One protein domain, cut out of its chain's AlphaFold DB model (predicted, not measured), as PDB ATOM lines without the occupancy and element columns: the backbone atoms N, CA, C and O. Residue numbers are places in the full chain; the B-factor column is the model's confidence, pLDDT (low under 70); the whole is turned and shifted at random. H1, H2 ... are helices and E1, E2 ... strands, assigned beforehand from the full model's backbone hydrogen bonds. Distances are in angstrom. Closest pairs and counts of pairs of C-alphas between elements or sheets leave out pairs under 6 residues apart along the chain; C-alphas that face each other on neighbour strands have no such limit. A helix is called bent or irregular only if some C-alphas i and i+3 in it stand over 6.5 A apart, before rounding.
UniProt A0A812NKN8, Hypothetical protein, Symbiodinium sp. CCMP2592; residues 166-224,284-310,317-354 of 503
ATOM      1  N   ALA A 166      51.877  30.544 -11.973       89.50
ATOM      2  CA  ALA A 166      50.707  31.348 -11.623       89.50
ATOM      3  C   ALA A 166      49.428  31.005 -12.402       89.50
ATOM      4  O   ALA A 166      48.355  30.984 -11.814       89.50
ATOM      5  N   MET A 167      49.511  30.724 -13.710       92.62
ATOM      6  CA  MET A 167      48.326  30.333 -14.487       92.62
ATOM      7  C   MET A 167      47.797  28.958 -14.063       92.62
ATOM      8  O   MET A 167      46.597  28.803 -13.860       92.62
ATOM      9  N   ASP A 168      48.673  27.965 -13.905       91.94
ATOM     10  CA  ASP A 168      48.273  26.615 -13.496       91.94
ATOM     11  C   ASP A 168      47.713  26.612 -12.065       91.94
ATOM     12  O   ASP A 168      46.685  25.987 -11.804       91.94
ATOM     13  N   GLU A 169      48.336  27.368 -11.159       94.31
ATOM     14  CA  GLU A 169      47.850  27.596  -9.795       94.31
ATOM     15  C   GLU A 169      46.479  28.272  -9.806       94.31
ATOM     16  O   GLU A 169      45.542  27.767  -9.192       94.31
ATOM     17  N   LEU A 170      46.319  29.360 -10.562       95.88
ATOM     18  CA  LEU A 170      45.053  30.078 -10.675       95.88
ATOM     19  C   LEU A 170      43.942  29.176 -11.223       95.88
ATOM     20  O   LEU A 170      42.836  29.172 -10.681       95.88
ATOM     21  N   LEU A 171      44.221  28.391 -12.266       94.69
ATOM     22  CA  LEU A 171      43.269  27.438 -12.842       94.69
ATOM     23  C   LEU A 171      42.904  26.337 -11.843       94.69
ATOM     24  O   LEU A 171      41.730  25.964 -11.752       94.69
ATOM     25  N   TRP A 172      43.873  25.842 -11.072       93.19
ATOM     26  CA  TRP A 172      43.630  24.861 -10.019       93.19
ATOM     27  C   TRP A 172      42.745  25.442  -8.912       93.19
ATOM     28  O   TRP A 172      41.690  24.868  -8.636       93.19
ATOM     29  N   ILE A 173      43.099  26.605  -8.347       93.69
ATOM     30  CA  ILE A 173      42.313  27.282  -7.301       93.69
ATOM     31  C   ILE A 173      40.900  27.566  -7.822       93.69
ATOM     32  O   ILE A 173      39.922  27.250  -7.146       93.69
ATOM     33  N   THR A 174      40.773  28.087  -9.046       95.12
ATOM     34  CA  THR A 174      39.478  28.361  -9.688       95.12
ATOM     35  C   THR A 174      38.637  27.095  -9.802       95.12
ATOM     36  O   THR A 174      37.475  27.085  -9.399       95.12
ATOM     37  N   SER A 175      39.228  25.999 -10.279       92.31
ATOM     38  CA  SER A 175      38.530  24.718 -10.422       92.31
ATOM     39  C   SER A 175      38.115  24.139  -9.065       92.31
ATOM     40  O   SER A 175      37.030  23.574  -8.953       92.31
ATOM     41  N   ARG A 176      38.940  24.279  -8.017       89.88
ATOM     42  CA  ARG A 176      38.593  23.853  -6.647       89.88
ATOM     43  C   ARG A 176      37.478  24.709  -6.046       89.88
ATOM     44  O   ARG A 176      36.568  24.170  -5.416       89.88
ATOM     45  N   LEU A 177      37.524  26.020  -6.266       90.69
ATOM     46  CA  LEU A 177      36.499  26.960  -5.822       90.69
ATOM     47  C   LEU A 177      35.150  26.637  -6.475       90.69
ATOM     48  O   LEU A 177      34.146  26.494  -5.782       90.69
ATOM     49  N   MET A 178      35.145  26.457  -7.798       90.44
ATOM     50  CA  MET A 178      33.953  26.082  -8.562       90.44
ATOM     51  C   MET A 178      33.414  24.718  -8.132       90.44
ATOM     52  O   MET A 178      32.222  24.609  -7.860       90.44
ATOM     53  N   GLN A 179      34.277  23.709  -7.965       87.38
ATOM     54  CA  GLN A 179      33.851  22.404  -7.459       87.38
ATOM     55  C   GLN A 179      33.194  22.523  -6.078       87.38
ATOM     56  O   GLN A 179      32.149  21.929  -5.847       87.38
ATOM     57  N   SER A 180      33.753  23.335  -5.182       86.44
ATOM     58  CA  SER A 180      33.177  23.541  -3.848       86.44
ATOM     59  C   SER A 180      31.769  24.148  -3.899       86.44
ATOM     60  O   SER A 180      30.933  23.841  -3.051       86.44
ATOM     61  N   ILE A 181      31.490  24.998  -4.893       84.69
ATOM     62  CA  ILE A 181      30.154  25.565  -5.132       84.69
ATOM     63  C   ILE A 181      29.190  24.482  -5.654       84.69
ATOM     64  O   ILE A 181      28.021  24.466  -5.261       84.69
ATOM     65  N   VAL A 182      29.675  23.568  -6.503       81.69
ATOM     66  CA  VAL A 182      28.892  22.466  -7.095       81.69
ATOM     67  C   VAL A 182      28.568  21.370  -6.077       81.69
ATOM     68  O   VAL A 182      27.408  20.983  -5.962       81.69
ATOM     69  N   ASP A 183      29.555  20.917  -5.302       77.00
ATOM     70  CA  ASP A 183      29.447  19.765  -4.390       77.00
ATOM     71  C   ASP A 183      28.617  20.067  -3.118       77.00
ATOM     72  O   ASP A 183      28.418  19.188  -2.283       77.00
ATOM     73  N   ARG A 184      28.109  21.306  -2.973       68.31
ATOM     74  CA  ARG A 184      27.097  21.774  -1.999       68.31
ATOM     75  C   ARG A 184      27.094  21.020  -0.658       68.31
ATOM     76  O   ARG A 184      26.192  20.241  -0.376       68.31
ATOM     77  N   GLY A 185      28.016  21.347   0.246       72.75
ATOM     78  CA  GLY A 185      27.907  20.869   1.634       72.75
ATOM     79  C   GLY A 185      29.180  21.015   2.448       72.75
ATOM     80  O   GLY A 185      29.143  21.577   3.544       72.75
ATOM     81  N   SER A 186      30.308  20.599   1.885       82.19
ATOM     82  CA  SER A 186      31.621  20.732   2.509       82.19
ATOM     83  C   SER A 186      32.714  20.986   1.476       82.19
ATOM     84  O   SER A 186      32.610  20.597   0.315       82.19
ATOM     85  N   VAL A 187      33.760  21.674   1.912       86.69
ATOM     86  CA  VAL A 187      35.022  21.805   1.185       86.69
ATOM     87  C   VAL A 187      35.941  20.712   1.701       86.69
ATOM     88  O   VAL A 187      36.103  20.597   2.911       86.69
ATOM     89  N   ASN A 188      36.541  19.931   0.803       85.62
ATOM     90  CA  ASN A 188      37.509  18.890   1.148       85.62
ATOM     91  C   ASN A 188      38.799  19.122   0.360       85.62
ATOM     92  O   ASN A 188      38.789  19.100  -0.873       85.62
ATOM     93  N   LEU A 189      39.908  19.340   1.061       86.50
ATOM     94  CA  LEU A 189      41.218  19.587   0.468       86.50
ATOM     95  C   LEU A 189      42.232  18.603   1.037       86.50
ATOM     96  O   LEU A 189      42.508  18.614   2.232       86.50
ATOM     97  N   ARG A 190      42.800  17.764   0.170       87.00
ATOM     98  CA  ARG A 190      43.931  16.904   0.521       87.00
ATOM     99  C   ARG A 190      45.232  17.680   0.335       87.00
ATOM    100  O   ARG A 190      45.509  18.152  -0.767       87.00
ATOM    101  N   LEU A 191      46.006  17.802   1.402       89.56
ATOM    102  CA  LEU A 191      47.328  18.414   1.407       89.56
ATOM    103  C   LEU A 191      48.379  17.453   0.840       89.56
ATOM    104  O   LEU A 191      48.149  16.248   0.717       89.56
ATOM    105  N   SER A 192      49.569  17.975   0.548       86.50
ATOM    106  CA  SER A 192      50.724  17.167   0.134       86.50
ATOM    107  C   SER A 192      51.175  16.166   1.201       86.50
ATOM    108  O   SER A 192      51.724  15.126   0.854       86.50
ATOM    109  N   SER A 193      50.896  16.436   2.481       92.50
ATOM    110  CA  SER A 193      51.119  15.506   3.597       92.50
ATOM    111  C   SER A 193      50.169  14.300   3.594       92.50
ATOM    112  O   SER A 193      50.345  13.383   4.388       92.50
ATOM    113  N   GLY A 194      49.142  14.299   2.737       91.12
ATOM    114  CA  GLY A 194      48.056  13.317   2.748       91.12
ATOM    115  C   GLY A 194      46.910  13.672   3.699       91.12
ATOM    116  O   GLY A 194      45.827  13.098   3.569       91.12
ATOM    117  N   GLU A 195      47.105  14.648   4.592       94.69
ATOM    118  CA  GLU A 195      46.058  15.180   5.466       94.69
ATOM    119  C   GLU A 195      44.894  15.738   4.643       94.69
ATOM    120  O   GLU A 195      45.095  16.367   3.602       94.69
ATOM    121  N   VAL A 196      43.665  15.520   5.109       91.00
ATOM    122  CA  VAL A 196      42.464  16.082   4.491       91.00
ATOM    123  C   VAL A 196      41.877  17.130   5.422       91.00
ATOM    124  O   VAL A 196      41.340  16.801   6.476       91.00
ATOM    125  N   ILE A 197      41.928  18.388   4.996       91.25
ATOM    126  CA  ILE A 197      41.201  19.472   5.648       91.25
ATOM    127  C   ILE A 197      39.775  19.468   5.100       91.25
ATOM    128  O   ILE A 197      39.566  19.562   3.887       91.25
ATOM    129  N   SER A 198      38.798  19.379   5.999       89.81
ATOM    130  CA  SER A 198      37.378  19.445   5.664       89.81
ATOM    131  C   SER A 198      36.661  20.504   6.493       89.81
ATOM    132  O   SER A 198      36.992  20.725   7.658       89.81
ATOM    133  N   GLY A 199      35.671  21.166   5.903       89.19
ATOM    134  CA  GLY A 199      34.834  22.131   6.611       89.19
ATOM    135  C   GLY A 199      33.519  22.405   5.886       89.19
ATOM    136  O   GLY A 199      33.428  22.202   4.673       89.19
ATOM    137  N   PRO A 200      32.476  22.863   6.599       88.81
ATOM    138  CA  PRO A 200      31.180  23.130   5.993       88.81
ATOM    139  C   PRO A 200      31.251  24.327   5.040       88.81
ATOM    140  O   PRO A 200      31.849  25.359   5.351       88.81
ATOM    141  N   LEU A 201      30.571  24.223   3.898       86.31
ATOM    142  CA  LEU A 201      30.407  25.368   3.007       86.31
ATOM    143  C   LEU A 201      29.408  26.362   3.616       86.31
ATOM    144  O   LEU A 201      28.286  25.995   4.003       86.31
ATOM    145  N   HIS A 202      29.802  27.637   3.656       85.75
ATOM    146  CA  HIS A 202      28.968  28.705   4.192       85.75
ATOM    147  C   HIS A 202      27.596  28.738   3.500       85.75
ATOM    148  O   HIS A 202      27.492  28.635   2.276       85.75
ATOM    149  N   THR A 203      26.526  28.905   4.277       85.75
ATOM    150  CA  THR A 203      25.131  28.810   3.803       85.75
ATOM    151  C   THR A 203      24.829  29.753   2.641       85.75
ATOM    152  O   THR A 203      24.162  29.347   1.697       85.75
ATOM    153  N   VAL A 204      25.389  30.968   2.656       85.00
ATOM    154  CA  VAL A 204      25.247  31.964   1.573       85.00
ATOM    155  C   VAL A 204      25.638  31.413   0.199       85.00
ATOM    156  O   VAL A 204      24.991  31.740  -0.785       85.00
ATOM    157  N   TRP A 205      26.648  30.548   0.107       84.69
ATOM    158  CA  TRP A 205      27.082  30.003  -1.184       84.69
ATOM    159  C   TRP A 205      26.089  28.972  -1.729       84.69
ATOM    160  O   TRP A 205      26.011  28.764  -2.935       84.69
ATOM    161  N   ARG A 206      25.296  28.358  -0.839       78.06
ATOM    162  CA  ARG A 206      24.212  27.434  -1.190       78.06
ATOM    163  C   ARG A 206      22.923  28.170  -1.540       78.06
ATOM    164  O   ARG A 206      22.237  27.768  -2.472       78.06
ATOM    165  N   THR A 207      22.585  29.219  -0.791       83.44
ATOM    166  CA  THR A 207      21.324  29.959  -0.964       83.44
ATOM    167  C   THR A 207      21.397  31.038  -2.041       83.44
ATOM    168  O   THR A 207      20.361  31.411  -2.582       83.44
ATOM    169  N   ARG A 208      22.601  31.538  -2.346       84.38
ATOM    170  CA  ARG A 208      22.880  32.608  -3.318       84.38
ATOM    171  C   ARG A 208      24.112  32.271  -4.174       84.38
ATOM    172  O   ARG A 208      25.146  32.943  -4.072       84.38
ATOM    173  N   PRO A 209      24.063  31.195  -4.980       76.81
ATOM    174  CA  PRO A 209      25.213  30.734  -5.761       76.81
ATOM    175  C   PRO A 209      25.699  31.773  -6.783       76.81
ATOM    176  O   PRO A 209      26.891  31.846  -7.074       76.81
ATOM    177  N   GLU A 210      24.816  32.632  -7.293       81.38
ATOM    178  CA  GLU A 210      25.175  33.746  -8.173       81.38
ATOM    179  C   GLU A 210      26.074  34.777  -7.483       81.38
ATOM    180  O   GLU A 210      26.997  35.294  -8.107       81.38
ATOM    181  N   SER A 211      25.871  35.007  -6.182       86.06
ATOM    182  CA  SER A 211      26.720  35.881  -5.365       86.06
ATOM    183  C   SER A 211      28.103  35.257  -5.106       86.06
ATOM    184  O   SER A 211      29.090  35.963  -4.870       86.06
ATOM    185  N   ALA A 212      28.198  33.925  -5.181       87.81
ATOM    186  CA  ALA A 212      29.438  33.160  -5.077       87.81
ATOM    187  C   ALA A 212      30.148  32.966  -6.430       87.81
ATOM    188  O   ALA A 212      31.112  32.206  -6.509       87.81
ATOM    189  N   ARG A 213      29.711  33.650  -7.498       92.12
ATOM    190  CA  ARG A 213      30.317  33.507  -8.824       92.12
ATOM    191  C   ARG A 213      31.807  33.870  -8.795       92.12
ATOM    192  O   ARG A 213      32.132  34.985  -8.386       92.12
ATOM    193  N   PRO A 214      32.698  32.988  -9.275       95.44
ATOM    194  CA  PRO A 214      34.108  33.309  -9.431       95.44
ATOM    195  C   PRO A 214      34.336  34.494 -10.373       95.44
ATOM    196  O   PRO A 214      33.747  34.590 -11.459       95.44
ATOM    197  N   VAL A 215      35.210  35.395  -9.949       97.56
ATOM    198  CA  VAL A 215      35.640  36.580 -10.686       97.56
ATOM    199  C   VAL A 215      37.145  36.757 -10.543       97.56
ATOM    200  O   VAL A 215      37.747  36.399  -9.532       97.56
ATOM    201  N   LEU A 216      37.751  37.325 -11.574       97.75
ATOM    202  CA  LEU A 216      39.188  37.446 -11.735       97.75
ATOM    203  C   LEU A 216      39.580  38.895 -12.020       97.75
ATOM    204  O   LEU A 216      38.843  39.610 -12.702       97.75
ATOM    205  N   LYS A 217      40.771  39.296 -11.578       96.31
ATOM    206  CA  LYS A 217      41.495  40.461 -12.109       96.31
ATOM    207  C   LYS A 217      43.002  40.222 -12.071       96.31
ATOM    208  O   LYS A 217      43.453  39.292 -11.414       96.31
ATOM    209  N   CYS A 218      43.778  41.083 -12.725       95.38
ATOM    210  CA  CYS A 218      45.219  41.188 -12.488       95.38
ATOM    211  C   CYS A 218      45.518  42.495 -11.759       95.38
ATOM    212  O   CYS A 218      44.881  43.514 -12.041       95.38
ATOM    213  N   VAL A 219      46.482  42.466 -10.847       95.75
ATOM    214  CA  VAL A 219      47.137  43.666 -10.321       95.75
ATOM    215  C   VAL A 219      48.508  43.757 -10.978       95.75
ATOM    216  O   VAL A 219      49.312  42.840 -10.834       95.75
ATOM    217  N   ASP A 220      48.744  44.847 -11.702       92.88
ATOM    218  CA  ASP A 220      49.973  45.107 -12.461       92.88
ATOM    219  C   ASP A 220      50.815  46.161 -11.736       92.88
ATOM    220  O   ASP A 220      50.291  47.186 -11.277       92.88
ATOM    221  N   LEU A 221      52.122  45.931 -11.615       94.19
ATOM    222  CA  LEU A 221      53.020  46.901 -10.995       94.19
ATOM    223  C   LEU A 221      53.552  47.915 -12.008       94.19
ATOM    224  O   LEU A 221      54.095  47.586 -13.058       94.19
ATOM    225  N   LYS A 222      53.512  49.196 -11.637       90.69
ATOM    226  CA  LYS A 222      54.025  50.264 -12.497       90.69
ATOM    227  C   LYS A 222      55.549  50.251 -12.510       90.69
ATOM    228  O   LYS A 222      56.176  50.547 -11.490       90.69
ATOM    229  N   SER A 223      56.141  49.976 -13.673       87.19
ATOM    230  CA  SER A 223      57.600  49.933 -13.878       87.19
ATOM    231  C   SER A 223      58.294  49.097 -12.797       87.19
ATOM    232  O   SER A 223      59.161  49.596 -12.082       87.19
ATOM    233  N   ALA A 224      57.853  47.850 -12.635       90.94
ATOM    234  CA  ALA A 224      58.091  47.026 -11.454       90.94
ATOM    235  C   ALA A 224      59.553  46.985 -10.975       90.94
ATOM    236  O   ALA A 224      59.830  47.336  -9.827       90.94
ATOM    237  N   GLU A 284      44.553  36.493   3.233       95.25
ATOM    238  CA  GLU A 284      43.515  35.626   2.664       95.25
ATOM    239  C   GLU A 284      43.097  36.074   1.252       95.25
ATOM    240  O   GLU A 284      41.926  35.978   0.879       95.25
ATOM    241  N   CYS A 285      44.018  36.660   0.483       96.00
ATOM    242  CA  CYS A 285      43.792  36.981  -0.921       96.00
ATOM    243  C   CYS A 285      44.250  35.788  -1.762       96.00
ATOM    244  O   CYS A 285      45.401  35.370  -1.651       96.00
ATOM    245  N   LEU A 286      43.372  35.262  -2.623       96.25
ATOM    246  CA  LEU A 286      43.717  34.204  -3.581       96.25
ATOM    247  C   LEU A 286      44.459  34.823  -4.775       96.25
ATOM    248  O   LEU A 286      43.950  34.875  -5.894       96.25
ATOM    249  N   ALA A 287      45.630  35.385  -4.490       96.06
ATOM    250  CA  ALA A 287      46.543  35.927  -5.478       96.06
ATOM    251  C   ALA A 287      47.550  34.851  -5.894       96.06
ATOM    252  O   ALA A 287      47.955  34.039  -5.070       96.06
ATOM    253  N   CYS A 288      47.971  34.891  -7.150       96.94
ATOM    254  CA  CYS A 288      49.146  34.195  -7.664       96.94
ATOM    255  C   CYS A 288      50.219  35.235  -8.023       96.94
ATOM    256  O   CYS A 288      49.938  36.435  -8.049       96.94
ATOM    257  N   ASN A 289      51.445  34.800  -8.316       96.12
ATOM    258  CA  ASN A 289      52.531  35.701  -8.711       96.12
ATOM    259  C   ASN A 289      53.234  35.223  -9.982       96.12
ATOM    260  O   ASN A 289      53.783  34.124 -10.025       96.12
ATOM    261  N   TYR A 290      53.229  36.070 -11.008       95.38
ATOM    262  CA  TYR A 290      53.962  35.873 -12.251       95.38
ATOM    263  C   TYR A 290      54.791  37.123 -12.519       95.38
ATOM    264  O   TYR A 290      54.281  38.095 -13.062       95.38
ATOM    265  N   TYR A 291      56.058  37.120 -12.111       94.06
ATOM    266  CA  TYR A 291      56.879  38.328 -12.147       94.06
ATOM    267  C   TYR A 291      56.189  39.498 -11.421       94.06
ATOM    268  O   TYR A 291      56.033  39.457 -10.199       94.06
ATOM    269  N   ASP A 292      55.809  40.543 -12.150       93.31
ATOM    270  CA  ASP A 292      55.128  41.746 -11.679       93.31
ATOM    271  C   ASP A 292      53.599  41.702 -11.808       93.31
ATOM    272  O   ASP A 292      52.918  42.566 -11.250       93.31
ATOM    273  N   ASP A 293      53.064  40.675 -12.466       94.69
ATOM    274  CA  ASP A 293      51.637  40.386 -12.520       94.69
ATOM    275  C   ASP A 293      51.193  39.610 -11.271       94.69
ATOM    276  O   ASP A 293      51.744  38.557 -10.920       94.69
ATOM    277  N   TYR A 294      50.114  40.078 -10.644       96.88
ATOM    278  CA  TYR A 294      49.406  39.356  -9.589       96.88
ATOM    279  C   TYR A 294      47.973  39.045 -10.027       96.88
ATOM    280  O   TYR A 294      47.064  39.843  -9.770       96.88
ATOM    281  N   PRO A 295      47.731  37.902 -10.691       97.12
ATOM    282  CA  PRO A 295      46.380  37.417 -10.932       97.12
ATOM    283  C   PRO A 295      45.682  37.133  -9.603       97.12
ATOM    284  O   PRO A 295      46.258  36.501  -8.722       97.12
ATOM    285  N   VAL A 296      44.440  37.584  -9.458       97.62
ATOM    286  CA  VAL A 296      43.646  37.432  -8.237       97.62
ATOM    287  C   VAL A 296      42.298  36.835  -8.579       97.62
ATOM    288  O   VAL A 296      41.587  37.339  -9.452       97.62
ATOM    289  N   LEU A 297      41.939  35.792  -7.842       97.81
ATOM    290  CA  LEU A 297      40.623  35.176  -7.845       97.81
ATOM    291  C   LEU A 297      39.845  35.608  -6.603       97.81
ATOM    292  O   LEU A 297      40.390  35.710  -5.506       97.81
ATOM    293  N   ASP A 298      38.547  35.818  -6.757       96.19
ATOM    294  CA  ASP A 298      37.624  35.856  -5.629       96.19
ATOM    295  C   ASP A 298      36.220  35.453  -6.085       96.19
ATOM    296  O   ASP A 298      35.975  35.184  -7.262       96.19
ATOM    297  N   VAL A 299      35.272  35.431  -5.160       94.00
ATOM    298  CA  VAL A 299      33.845  35.385  -5.464       94.00
ATOM    299  C   VAL A 299      33.273  36.796  -5.583       94.00
ATOM    300  O   VAL A 299      33.715  37.732  -4.910       94.00
ATOM    301  N   SER A 300      32.249  36.963  -6.420       94.62
ATOM    302  CA  SER A 300      31.699  38.279  -6.761       94.62
ATOM    303  C   SER A 300      31.299  39.108  -5.536       94.62
ATOM    304  O   SER A 300      31.625  40.293  -5.482       94.62
ATOM    305  N   MET A 301      30.718  38.483  -4.503       93.19
ATOM    306  CA  MET A 301      30.317  39.163  -3.264       93.19
ATOM    307  C   MET A 301      31.492  39.717  -2.430       93.19
ATOM    308  O   MET A 301      31.287  40.619  -1.618       93.19
ATOM    309  N   LEU A 302      32.711  39.183  -2.589       93.75
ATOM    310  CA  LEU A 302      33.900  39.570  -1.812       93.75
ATOM    311  C   LEU A 302      34.902  40.413  -2.611       93.75
ATOM    312  O   LEU A 302      35.706  41.132  -2.011       93.75
ATOM    313  N   SER A 303      34.804  40.394  -3.941       95.75
ATOM    314  CA  SER A 303      35.726  41.062  -4.870       95.75
ATOM    315  C   SER A 303      36.056  42.516  -4.499       95.75
ATOM    316  O   SER A 303      37.227  42.884  -4.395       95.75
ATOM    317  N   ALA A 304      35.048  43.334  -4.177       95.31
ATOM    318  CA  ALA A 304      35.239  44.734  -3.787       95.31
ATOM    319  C   ALA A 304      35.971  44.908  -2.441       95.31
ATOM    320  O   ALA A 304      36.596  45.943  -2.192       95.31
ATOM    321  N   ASN A 305      35.870  43.941  -1.522       95.44
ATOM    322  CA  ASN A 305      36.668  43.944  -0.294       95.44
ATOM    323  C   ASN A 305      38.123  43.590  -0.608       95.44
ATOM    324  O   ASN A 305      39.022  44.301  -0.170       95.44
ATOM    325  N   THR A 306      38.339  42.545  -1.406       96.88
ATOM    326  CA  THR A 306      39.672  42.089  -1.821       96.88
ATOM    327  C   THR A 306      40.423  43.161  -2.600       96.88
ATOM    328  O   THR A 306      41.567  43.458  -2.266       96.88
ATOM    329  N   GLU A 307      39.771  43.847  -3.541       95.81
ATOM    330  CA  GLU A 307      40.376  44.969  -4.269       95.81
ATOM    331  C   GLU A 307      40.846  46.082  -3.323       95.81
ATOM    332  O   GLU A 307      41.989  46.537  -3.403       95.81
ATOM    333  N   ARG A 308      39.992  46.488  -2.375       95.31
ATOM    334  CA  ARG A 308      40.339  47.507  -1.374       95.31
ATOM    335  C   ARG A 308      41.482  47.054  -0.471       95.31
ATOM    336  O   ARG A 308      42.354  47.864  -0.162       95.31
ATOM    337  N   THR A 309      41.498  45.786  -0.062       96.50
ATOM    338  CA  THR A 309      42.580  45.205   0.741       96.50
ATOM    339  C   THR A 309      43.908  45.252  -0.006       96.50
ATOM    340  O   THR A 309      44.881  45.763   0.549       96.50
ATOM    341  N   ILE A 310      43.947  44.798  -1.262       96.50
ATOM    342  CA  ILE A 310      45.178  44.775  -2.061       96.50
ATOM    343  C   ILE A 310      45.675  46.196  -2.317       96.50
ATOM    344  O   ILE A 310      46.833  46.493  -2.029       96.50
ATOM    345  N   LEU A 317      52.723  49.639   1.647       94.38
ATOM    346  CA  LEU A 317      54.122  49.227   1.478       94.38
ATOM    347  C   LEU A 317      54.941  50.204   0.609       94.38
ATOM    348  O   LEU A 317      56.173  50.168   0.641       94.38
ATOM    349  N   GLY A 318      54.280  51.102  -0.127       94.31
ATOM    350  CA  GLY A 318      54.917  51.990  -1.107       94.31
ATOM    351  C   GLY A 318      55.242  51.283  -2.428       94.31
ATOM    352  O   GLY A 318      56.204  51.639  -3.113       94.31
ATOM    353  N   VAL A 319      54.478  50.243  -2.764       95.75
ATOM    354  CA  VAL A 319      54.519  49.552  -4.056       95.75
ATOM    355  C   VAL A 319      53.514  50.230  -4.981       95.75
ATOM    356  O   VAL A 319      52.349  50.404  -4.624       95.75
ATOM    357  N   VAL A 320      53.976  50.663  -6.151       94.44
ATOM    358  CA  VAL A 320      53.154  51.420  -7.101       94.44
ATOM    359  C   VAL A 320      52.556  50.471  -8.137       94.44
ATOM    360  O   VAL A 320      53.297  49.751  -8.805       94.44
ATOM    361  N   CYS A 321      51.233  50.507  -8.295       94.69
ATOM    362  CA  CYS A 321      50.483  49.727  -9.285       94.69
ATOM    363  C   CYS A 321      50.071  50.594 -10.485       94.69
ATOM    364  O   CYS A 321      49.972  51.820 -10.368       94.69
ATOM    365  N   SER A 322      49.812  49.966 -11.630       92.31
ATOM    366  CA  SER A 322      49.280  50.610 -12.838       92.31
ATOM    367  C   SER A 322      47.752  50.740 -12.770       92.31
ATOM    368  O   SER A 322      47.037  50.222 -13.627       92.31
ATOM    369  N   GLU A 323      47.239  51.422 -11.738       86.94
ATOM    370  CA  GLU A 323      45.791  51.522 -11.468       86.94
ATOM    371  C   GLU A 323      44.988  52.097 -12.658       86.94
ATOM    372  O   GLU A 323      43.817  51.767 -12.815       86.94
ATOM    373  N   ASP A 324      45.615  52.902 -13.525       83.69
ATOM    374  CA  ASP A 324      45.019  53.493 -14.735       83.69
ATOM    375  C   ASP A 324      44.699  52.477 -15.844       83.69
ATOM    376  O   ASP A 324      43.890  52.755 -16.728       83.69
ATOM    377  N   LYS A 325      45.333  51.301 -15.810       82.31
ATOM    378  CA  LYS A 325      45.180  50.236 -16.818       82.31
ATOM    379  C   LYS A 325      44.492  48.998 -16.263       82.31
ATOM    380  O   LYS A 325      44.252  48.050 -17.011       82.31
ATOM    381  N   GLU A 326      44.212  48.981 -14.964       85.06
ATOM    382  CA  GLU A 326      43.574  47.845 -14.321       85.06
ATOM    383  C   GLU A 326      42.109  47.730 -14.738       85.06
ATOM    384  O   GLU A 326      41.337  48.687 -14.685       85.06
ATOM    385  N   LEU A 327      41.711  46.509 -15.081       92.25
ATOM    386  CA  LEU A 327      40.311  46.156 -15.252       92.25
ATOM    387  C   LEU A 327      39.706  45.734 -13.901       92.25
ATOM    388  O   LEU A 327      40.415  45.194 -13.038       92.25
ATOM    389  N   PRO A 328      38.397  45.968 -13.692       95.12
ATOM    390  CA  PRO A 328      37.703  45.478 -12.509       95.12
ATOM    391  C   PRO A 328      37.629  43.947 -12.509       95.12
ATOM    392  O   PRO A 328      37.850  43.288 -13.528       95.12
ATOM    393  N   PHE A 329      37.270  43.379 -11.357       97.44
ATOM    394  CA  PHE A 329      36.953  41.957 -11.261       97.44
ATOM    395  C   PHE A 329      35.845  41.563 -12.250       97.44
ATOM    396  O   PHE A 329      34.811  42.224 -12.337       97.44
ATOM    397  N   SER A 330      36.049  40.461 -12.967       97.44
ATOM    398  CA  SER A 330      35.122  39.967 -13.985       97.44
ATOM    399  C   SER A 330      35.164  38.443 -14.080       97.44
ATOM    400  O   SER A 330      36.201  37.825 -13.857       97.44
ATOM    401  N   SER A 331      34.051  37.809 -14.455       96.94
ATOM    402  CA  SER A 331      34.038  36.372 -14.783       96.94
ATOM    403  C   SER A 331      34.696  36.061 -16.130       96.94
ATOM    404  O   SER A 331      34.849  34.893 -16.470       96.94
ATOM    405  N   VAL A 332      35.076  37.087 -16.896       97.25
ATOM    406  CA  VAL A 332      35.930  36.968 -18.081       97.25
ATOM    407  C   VAL A 332      37.088  37.945 -17.945       97.25
ATOM    408  O   VAL A 332      36.851  39.150 -17.850       97.25
ATOM    409  N   ALA A 333      38.320  37.447 -17.948       96.44
ATOM    410  CA  ALA A 333      39.507  38.279 -17.780       96.44
ATOM    411  C   ALA A 333      40.656  37.817 -18.683       96.44
ATOM    412  O   ALA A 333      40.887  36.618 -18.842       96.44
ATOM    413  N   ASP A 334      41.387  38.783 -19.242       94.62
ATOM    414  CA  ASP A 334      42.629  38.540 -19.977       94.62
ATOM    415  C   ASP A 334      43.809  38.623 -18.995       94.62
ATOM    416  O   ASP A 334      44.078  39.689 -18.444       94.62
ATOM    417  N   LEU A 335      44.499  37.506 -18.759       92.31
ATOM    418  CA  LEU A 335      45.555  37.353 -17.752       92.31
ATOM    419  C   LEU A 335      46.715  36.546 -18.338       92.31
ATOM    420  O   LEU A 335      46.488  35.540 -19.007       92.31
ATOM    421  N   LEU A 336      47.958  36.969 -18.092       89.50
ATOM    422  CA  LEU A 336      49.181  36.243 -18.480       89.50
ATOM    423  C   LEU A 336      49.224  35.787 -19.955       89.50
ATOM    424  O   LEU A 336      49.866  34.798 -20.289       89.50
ATOM    425  N   GLY A 337      48.541  36.501 -20.856       88.12
ATOM    426  CA  GLY A 337      48.510  36.204 -22.290       88.12
ATOM    427  C   GLY A 337      47.367  35.304 -22.777       88.12
ATOM    428  O   GLY A 337      47.330  35.028 -23.979       88.12
ATOM    429  N   VAL A 338      46.435  34.907 -21.905       93.06
ATOM    430  CA  VAL A 338      45.231  34.119 -22.232       93.06
ATOM    431  C   VAL A 338      43.961  34.806 -21.724       93.06
ATOM    432  O   VAL A 338      44.027  35.696 -20.881       93.06
ATOM    433  N   ARG A 339      42.802  34.389 -22.231       96.00
ATOM    434  CA  ARG A 339      41.473  34.775 -21.758       96.00
ATOM    435  C   ARG A 339      40.868  33.631 -20.960       96.00
ATOM    436  O   ARG A 339      40.677  32.543 -21.502       96.00
ATOM    437  N   LEU A 340      40.532  33.893 -19.704       96.94
ATOM    438  CA  LEU A 340      39.765  32.974 -18.870       96.94
ATOM    439  C   LEU A 340      38.290  33.356 -18.911       96.94
ATOM    440  O   LEU A 340      37.960  34.530 -18.758       96.94
ATOM    441  N   ASP A 341      37.414  32.373 -19.103       96.81
ATOM    442  CA  ASP A 341      35.961  32.538 -19.070       96.81
ATOM    443  C   ASP A 341      35.330  31.557 -18.072       96.81
ATOM    444  O   ASP A 341      35.393  30.334 -18.234       96.81
ATOM    445  N   LEU A 342      34.736  32.136 -17.024       96.38
ATOM    446  CA  LEU A 342      34.119  31.476 -15.871       96.38
ATOM    447  C   LEU A 342      32.585  31.615 -15.878       96.38
ATOM    448  O   LEU A 342      31.926  31.490 -14.843       96.38
ATOM    449  N   ARG A 343      31.978  31.943 -17.026       94.44
ATOM    450  CA  ARG A 343      30.533  32.223 -17.120       94.44
ATOM    451  C   ARG A 343      29.643  30.980 -17.115       94.44
ATOM    452  O   ARG A 343      28.425  31.149 -17.045       94.44
ATOM    453  N   ALA A 344      30.207  29.769 -17.149       91.38
ATOM    454  CA  ALA A 344      29.453  28.514 -17.066       91.38
ATOM    455  C   ALA A 344      28.418  28.582 -15.923       91.38
ATOM    456  O   ALA A 344      28.762  28.854 -14.771       91.38
ATOM    457  N   LYS A 345      27.128  28.440 -16.260       87.31
ATOM    458  CA  LYS A 345      26.017  28.700 -15.323       87.31
ATOM    459  C   LYS A 345      25.966  27.693 -14.175       87.31
ATOM    460  O   LYS A 345      25.542  28.041 -13.081       87.31
ATOM    461  N   ASP A 346      26.393  26.475 -14.454       87.56
ATOM    462  CA  ASP A 346      26.460  25.317 -13.565       87.56
ATOM    463  C   ASP A 346      27.818  25.177 -12.861       87.56
ATOM    464  O   ASP A 346      28.013  24.233 -12.103       87.56
ATOM    465  N   PHE A 347      28.754  26.100 -13.107       88.81
ATOM    466  CA  PHE A 347      30.129  26.046 -12.610       88.81
ATOM    467  C   PHE A 347      30.887  24.764 -13.001       88.81
ATOM    468  O   PHE A 347      31.858  24.401 -12.340       88.81
ATOM    469  N   SER A 348      30.488  24.097 -14.090       88.69
ATOM    470  CA  SER A 348      31.078  22.821 -14.518       88.69
ATOM    471  C   SER A 348      32.336  22.971 -15.365       88.69
ATOM    472  O   SER A 348      32.971  21.977 -15.696       88.69
ATOM    473  N   CYS A 349      32.714  24.187 -15.768       92.50
ATOM    474  CA  CYS A 349      33.804  24.360 -16.718       92.50
ATOM    475  C   CYS A 349      34.491  25.721 -16.598       92.50
ATOM    476  O   CYS A 349      33.836  26.761 -16.532       92.50
ATOM    477  N   VAL A 350      35.820  25.702 -16.687       95.25
ATOM    478  CA  VAL A 350      36.669  26.866 -16.968       95.25
ATOM    479  C   VAL A 350      37.068  26.805 -18.438       95.25
ATOM    480  O   VAL A 350      37.577  25.778 -18.895       95.25
ATOM    481  N   THR A 351      36.851  27.879 -19.193       96.31
ATOM    482  CA  THR A 351      37.338  27.972 -20.580       96.31
ATOM    483  C   THR A 351      38.601  28.824 -20.626       96.31
ATOM    484  O   THR A 351      38.633  29.919 -20.066       96.31
ATOM    485  N   VAL A 352      39.638  28.316 -21.290       95.81
ATOM    486  CA  VAL A 352      40.940  28.963 -21.477       95.81
ATOM    487  C   VAL A 352      41.142  29.179 -22.972       95.81
ATOM    488  O   VAL A 352      41.313  28.227 -23.729       95.81
ATOM    489  N   ALA A 353      41.105  30.434 -23.403       95.44
ATOM    490  CA  ALA A 353      41.262  30.821 -24.800       95.44
ATOM    491  C   ALA A 353      42.496  31.705 -24.987       95.44
ATOM    492  O   ALA A 353      42.990  32.325 -24.049       95.44
ATOM    493  N   ASN A 354      42.984  31.828 -26.218       94.69
ATOM    494  CA  ASN A 354      43.957  32.869 -26.532       94.69
ATOM    495  C   ASN A 354      43.330  34.258 -26.369       94.69
ATOM    496  O   ASN A 354      42.146  34.454 -26.650       94.69
TER     497      ASN A 354
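This is residues 166 to 224, 284 to 310 and 317 to 354 of the 503 residues of the protein "Hypothetical protein" of Symbiodinium sp. CCMP2592 (UniProt A0A812NKN8). A two-stranded ribbon, E3 and E4, makes the core, with the long helix H1 on one side of it, the irregular helix H3 on another and the sheet E5 E6 E7 partly face to face with it, as a loose sandwich. H1 also packs on E7, and near its last residues the hairpin E1 E2 folds back beside it, with the short helix H2 out at the same end of the domain. The printed part has 124 residues, with three named helices and seven named strands in the order H1 E1 E2 H2 E3 E4 H3 E5 E6 E7. The class is mixed, helices and strands, and the three sheets, E5 - E6 - E7, E1 - E2 and E3 - E4, are antiparallel. The whole is compact, with a radius of gyration of the C-alphas of 15.1 A and spans of 44 by 34 by 29 A.

H1, residues 166 to 182, has a tight link to E1, residues 186 to 190; their closest C-alphas are those of Ser 180 and Val 187, 5.6 A apart. E1 forms a hairpin with E2, residues 196 to 200, with N 187 and O 199 within hydrogen-bond range at 2.8 A; H1 and E2 are apart. H2, residues 203 to 207, is close to H1 but not clearly touching, with the C-alphas of Ile 181 and Trp 205 closest at 6.7 A. E3, residues 214 to 220, and E4, residues 293 to 299, are antiparallel neighbours at 157 degrees, with N 217 and O 296 at 3.0 A and N 296 and O 217 at 2.8 A. The closest C-alphas of H1 and E4 are those of Thr 174 and Leu 297, 7.2 A apart. H3, residues 300 to 310, follows E4 with no residue between; its closest C-alpha pair with E3 is Ser 300 and Val 215, 5.8 A apart. H1 and H3 are apart. E5, residues 332 to 335, E6, residues 338 to 341, and E7, residues 349 to 354, form a meander, each strand the antiparallel neighbour of the one before. N 335 and O 338 are 2.8 A apart, and N 339 and O 353 also 2.8 A. This sheet and the sheet E3 E4 form a sandwich, two sheets face to face, with best planes 39 degrees apart; the closest C-alphas of E3 and E5 are those of Leu 216 and Ala 333, 6.1 A apart. H1 is on the sheet E5 E6 E7 at a height over the sheet of 6.7 A, and its closest C-alpha pair with E7 is Ser 175 and Val 350, 7.1 A apart. In H1 and H2 every O i to N i+4 pair is within hydrogen-bond range, and in H3 5 of 7 are.

H1 begins at C-alpha 166, at (50.707, 31.348, -11.623), and is 24.0 A long. E1 and E2 measure 13.0 A and 13.4 A. E3 is 20.0 A long and begins at C-alpha 214, at (34.108, 33.309, -9.431); E4 is 19.8 A long. H3 is 15.7 A long and irregular, with C-alphas 301 and 304 7.5 A apart. E7 is 16.5 A long and ends at C-alpha 354, at (43.957, 32.869, -26.532).

The two C-alphas farthest apart are those of Gly 185 and Ser 223, at 44.4 A. Residues 225 to 283 are not printed, and C-alphas 224 and 284 are 23.3 A apart across that cut; residues 311 to 316 are not printed either, with 10.6 A between C-alphas 310 and 317. Of the links that are printed whole, none is long. Residues 317 to 331 hold no named element. The mean pLDDT of the printed part is 91.4, and residue 184 is under 70.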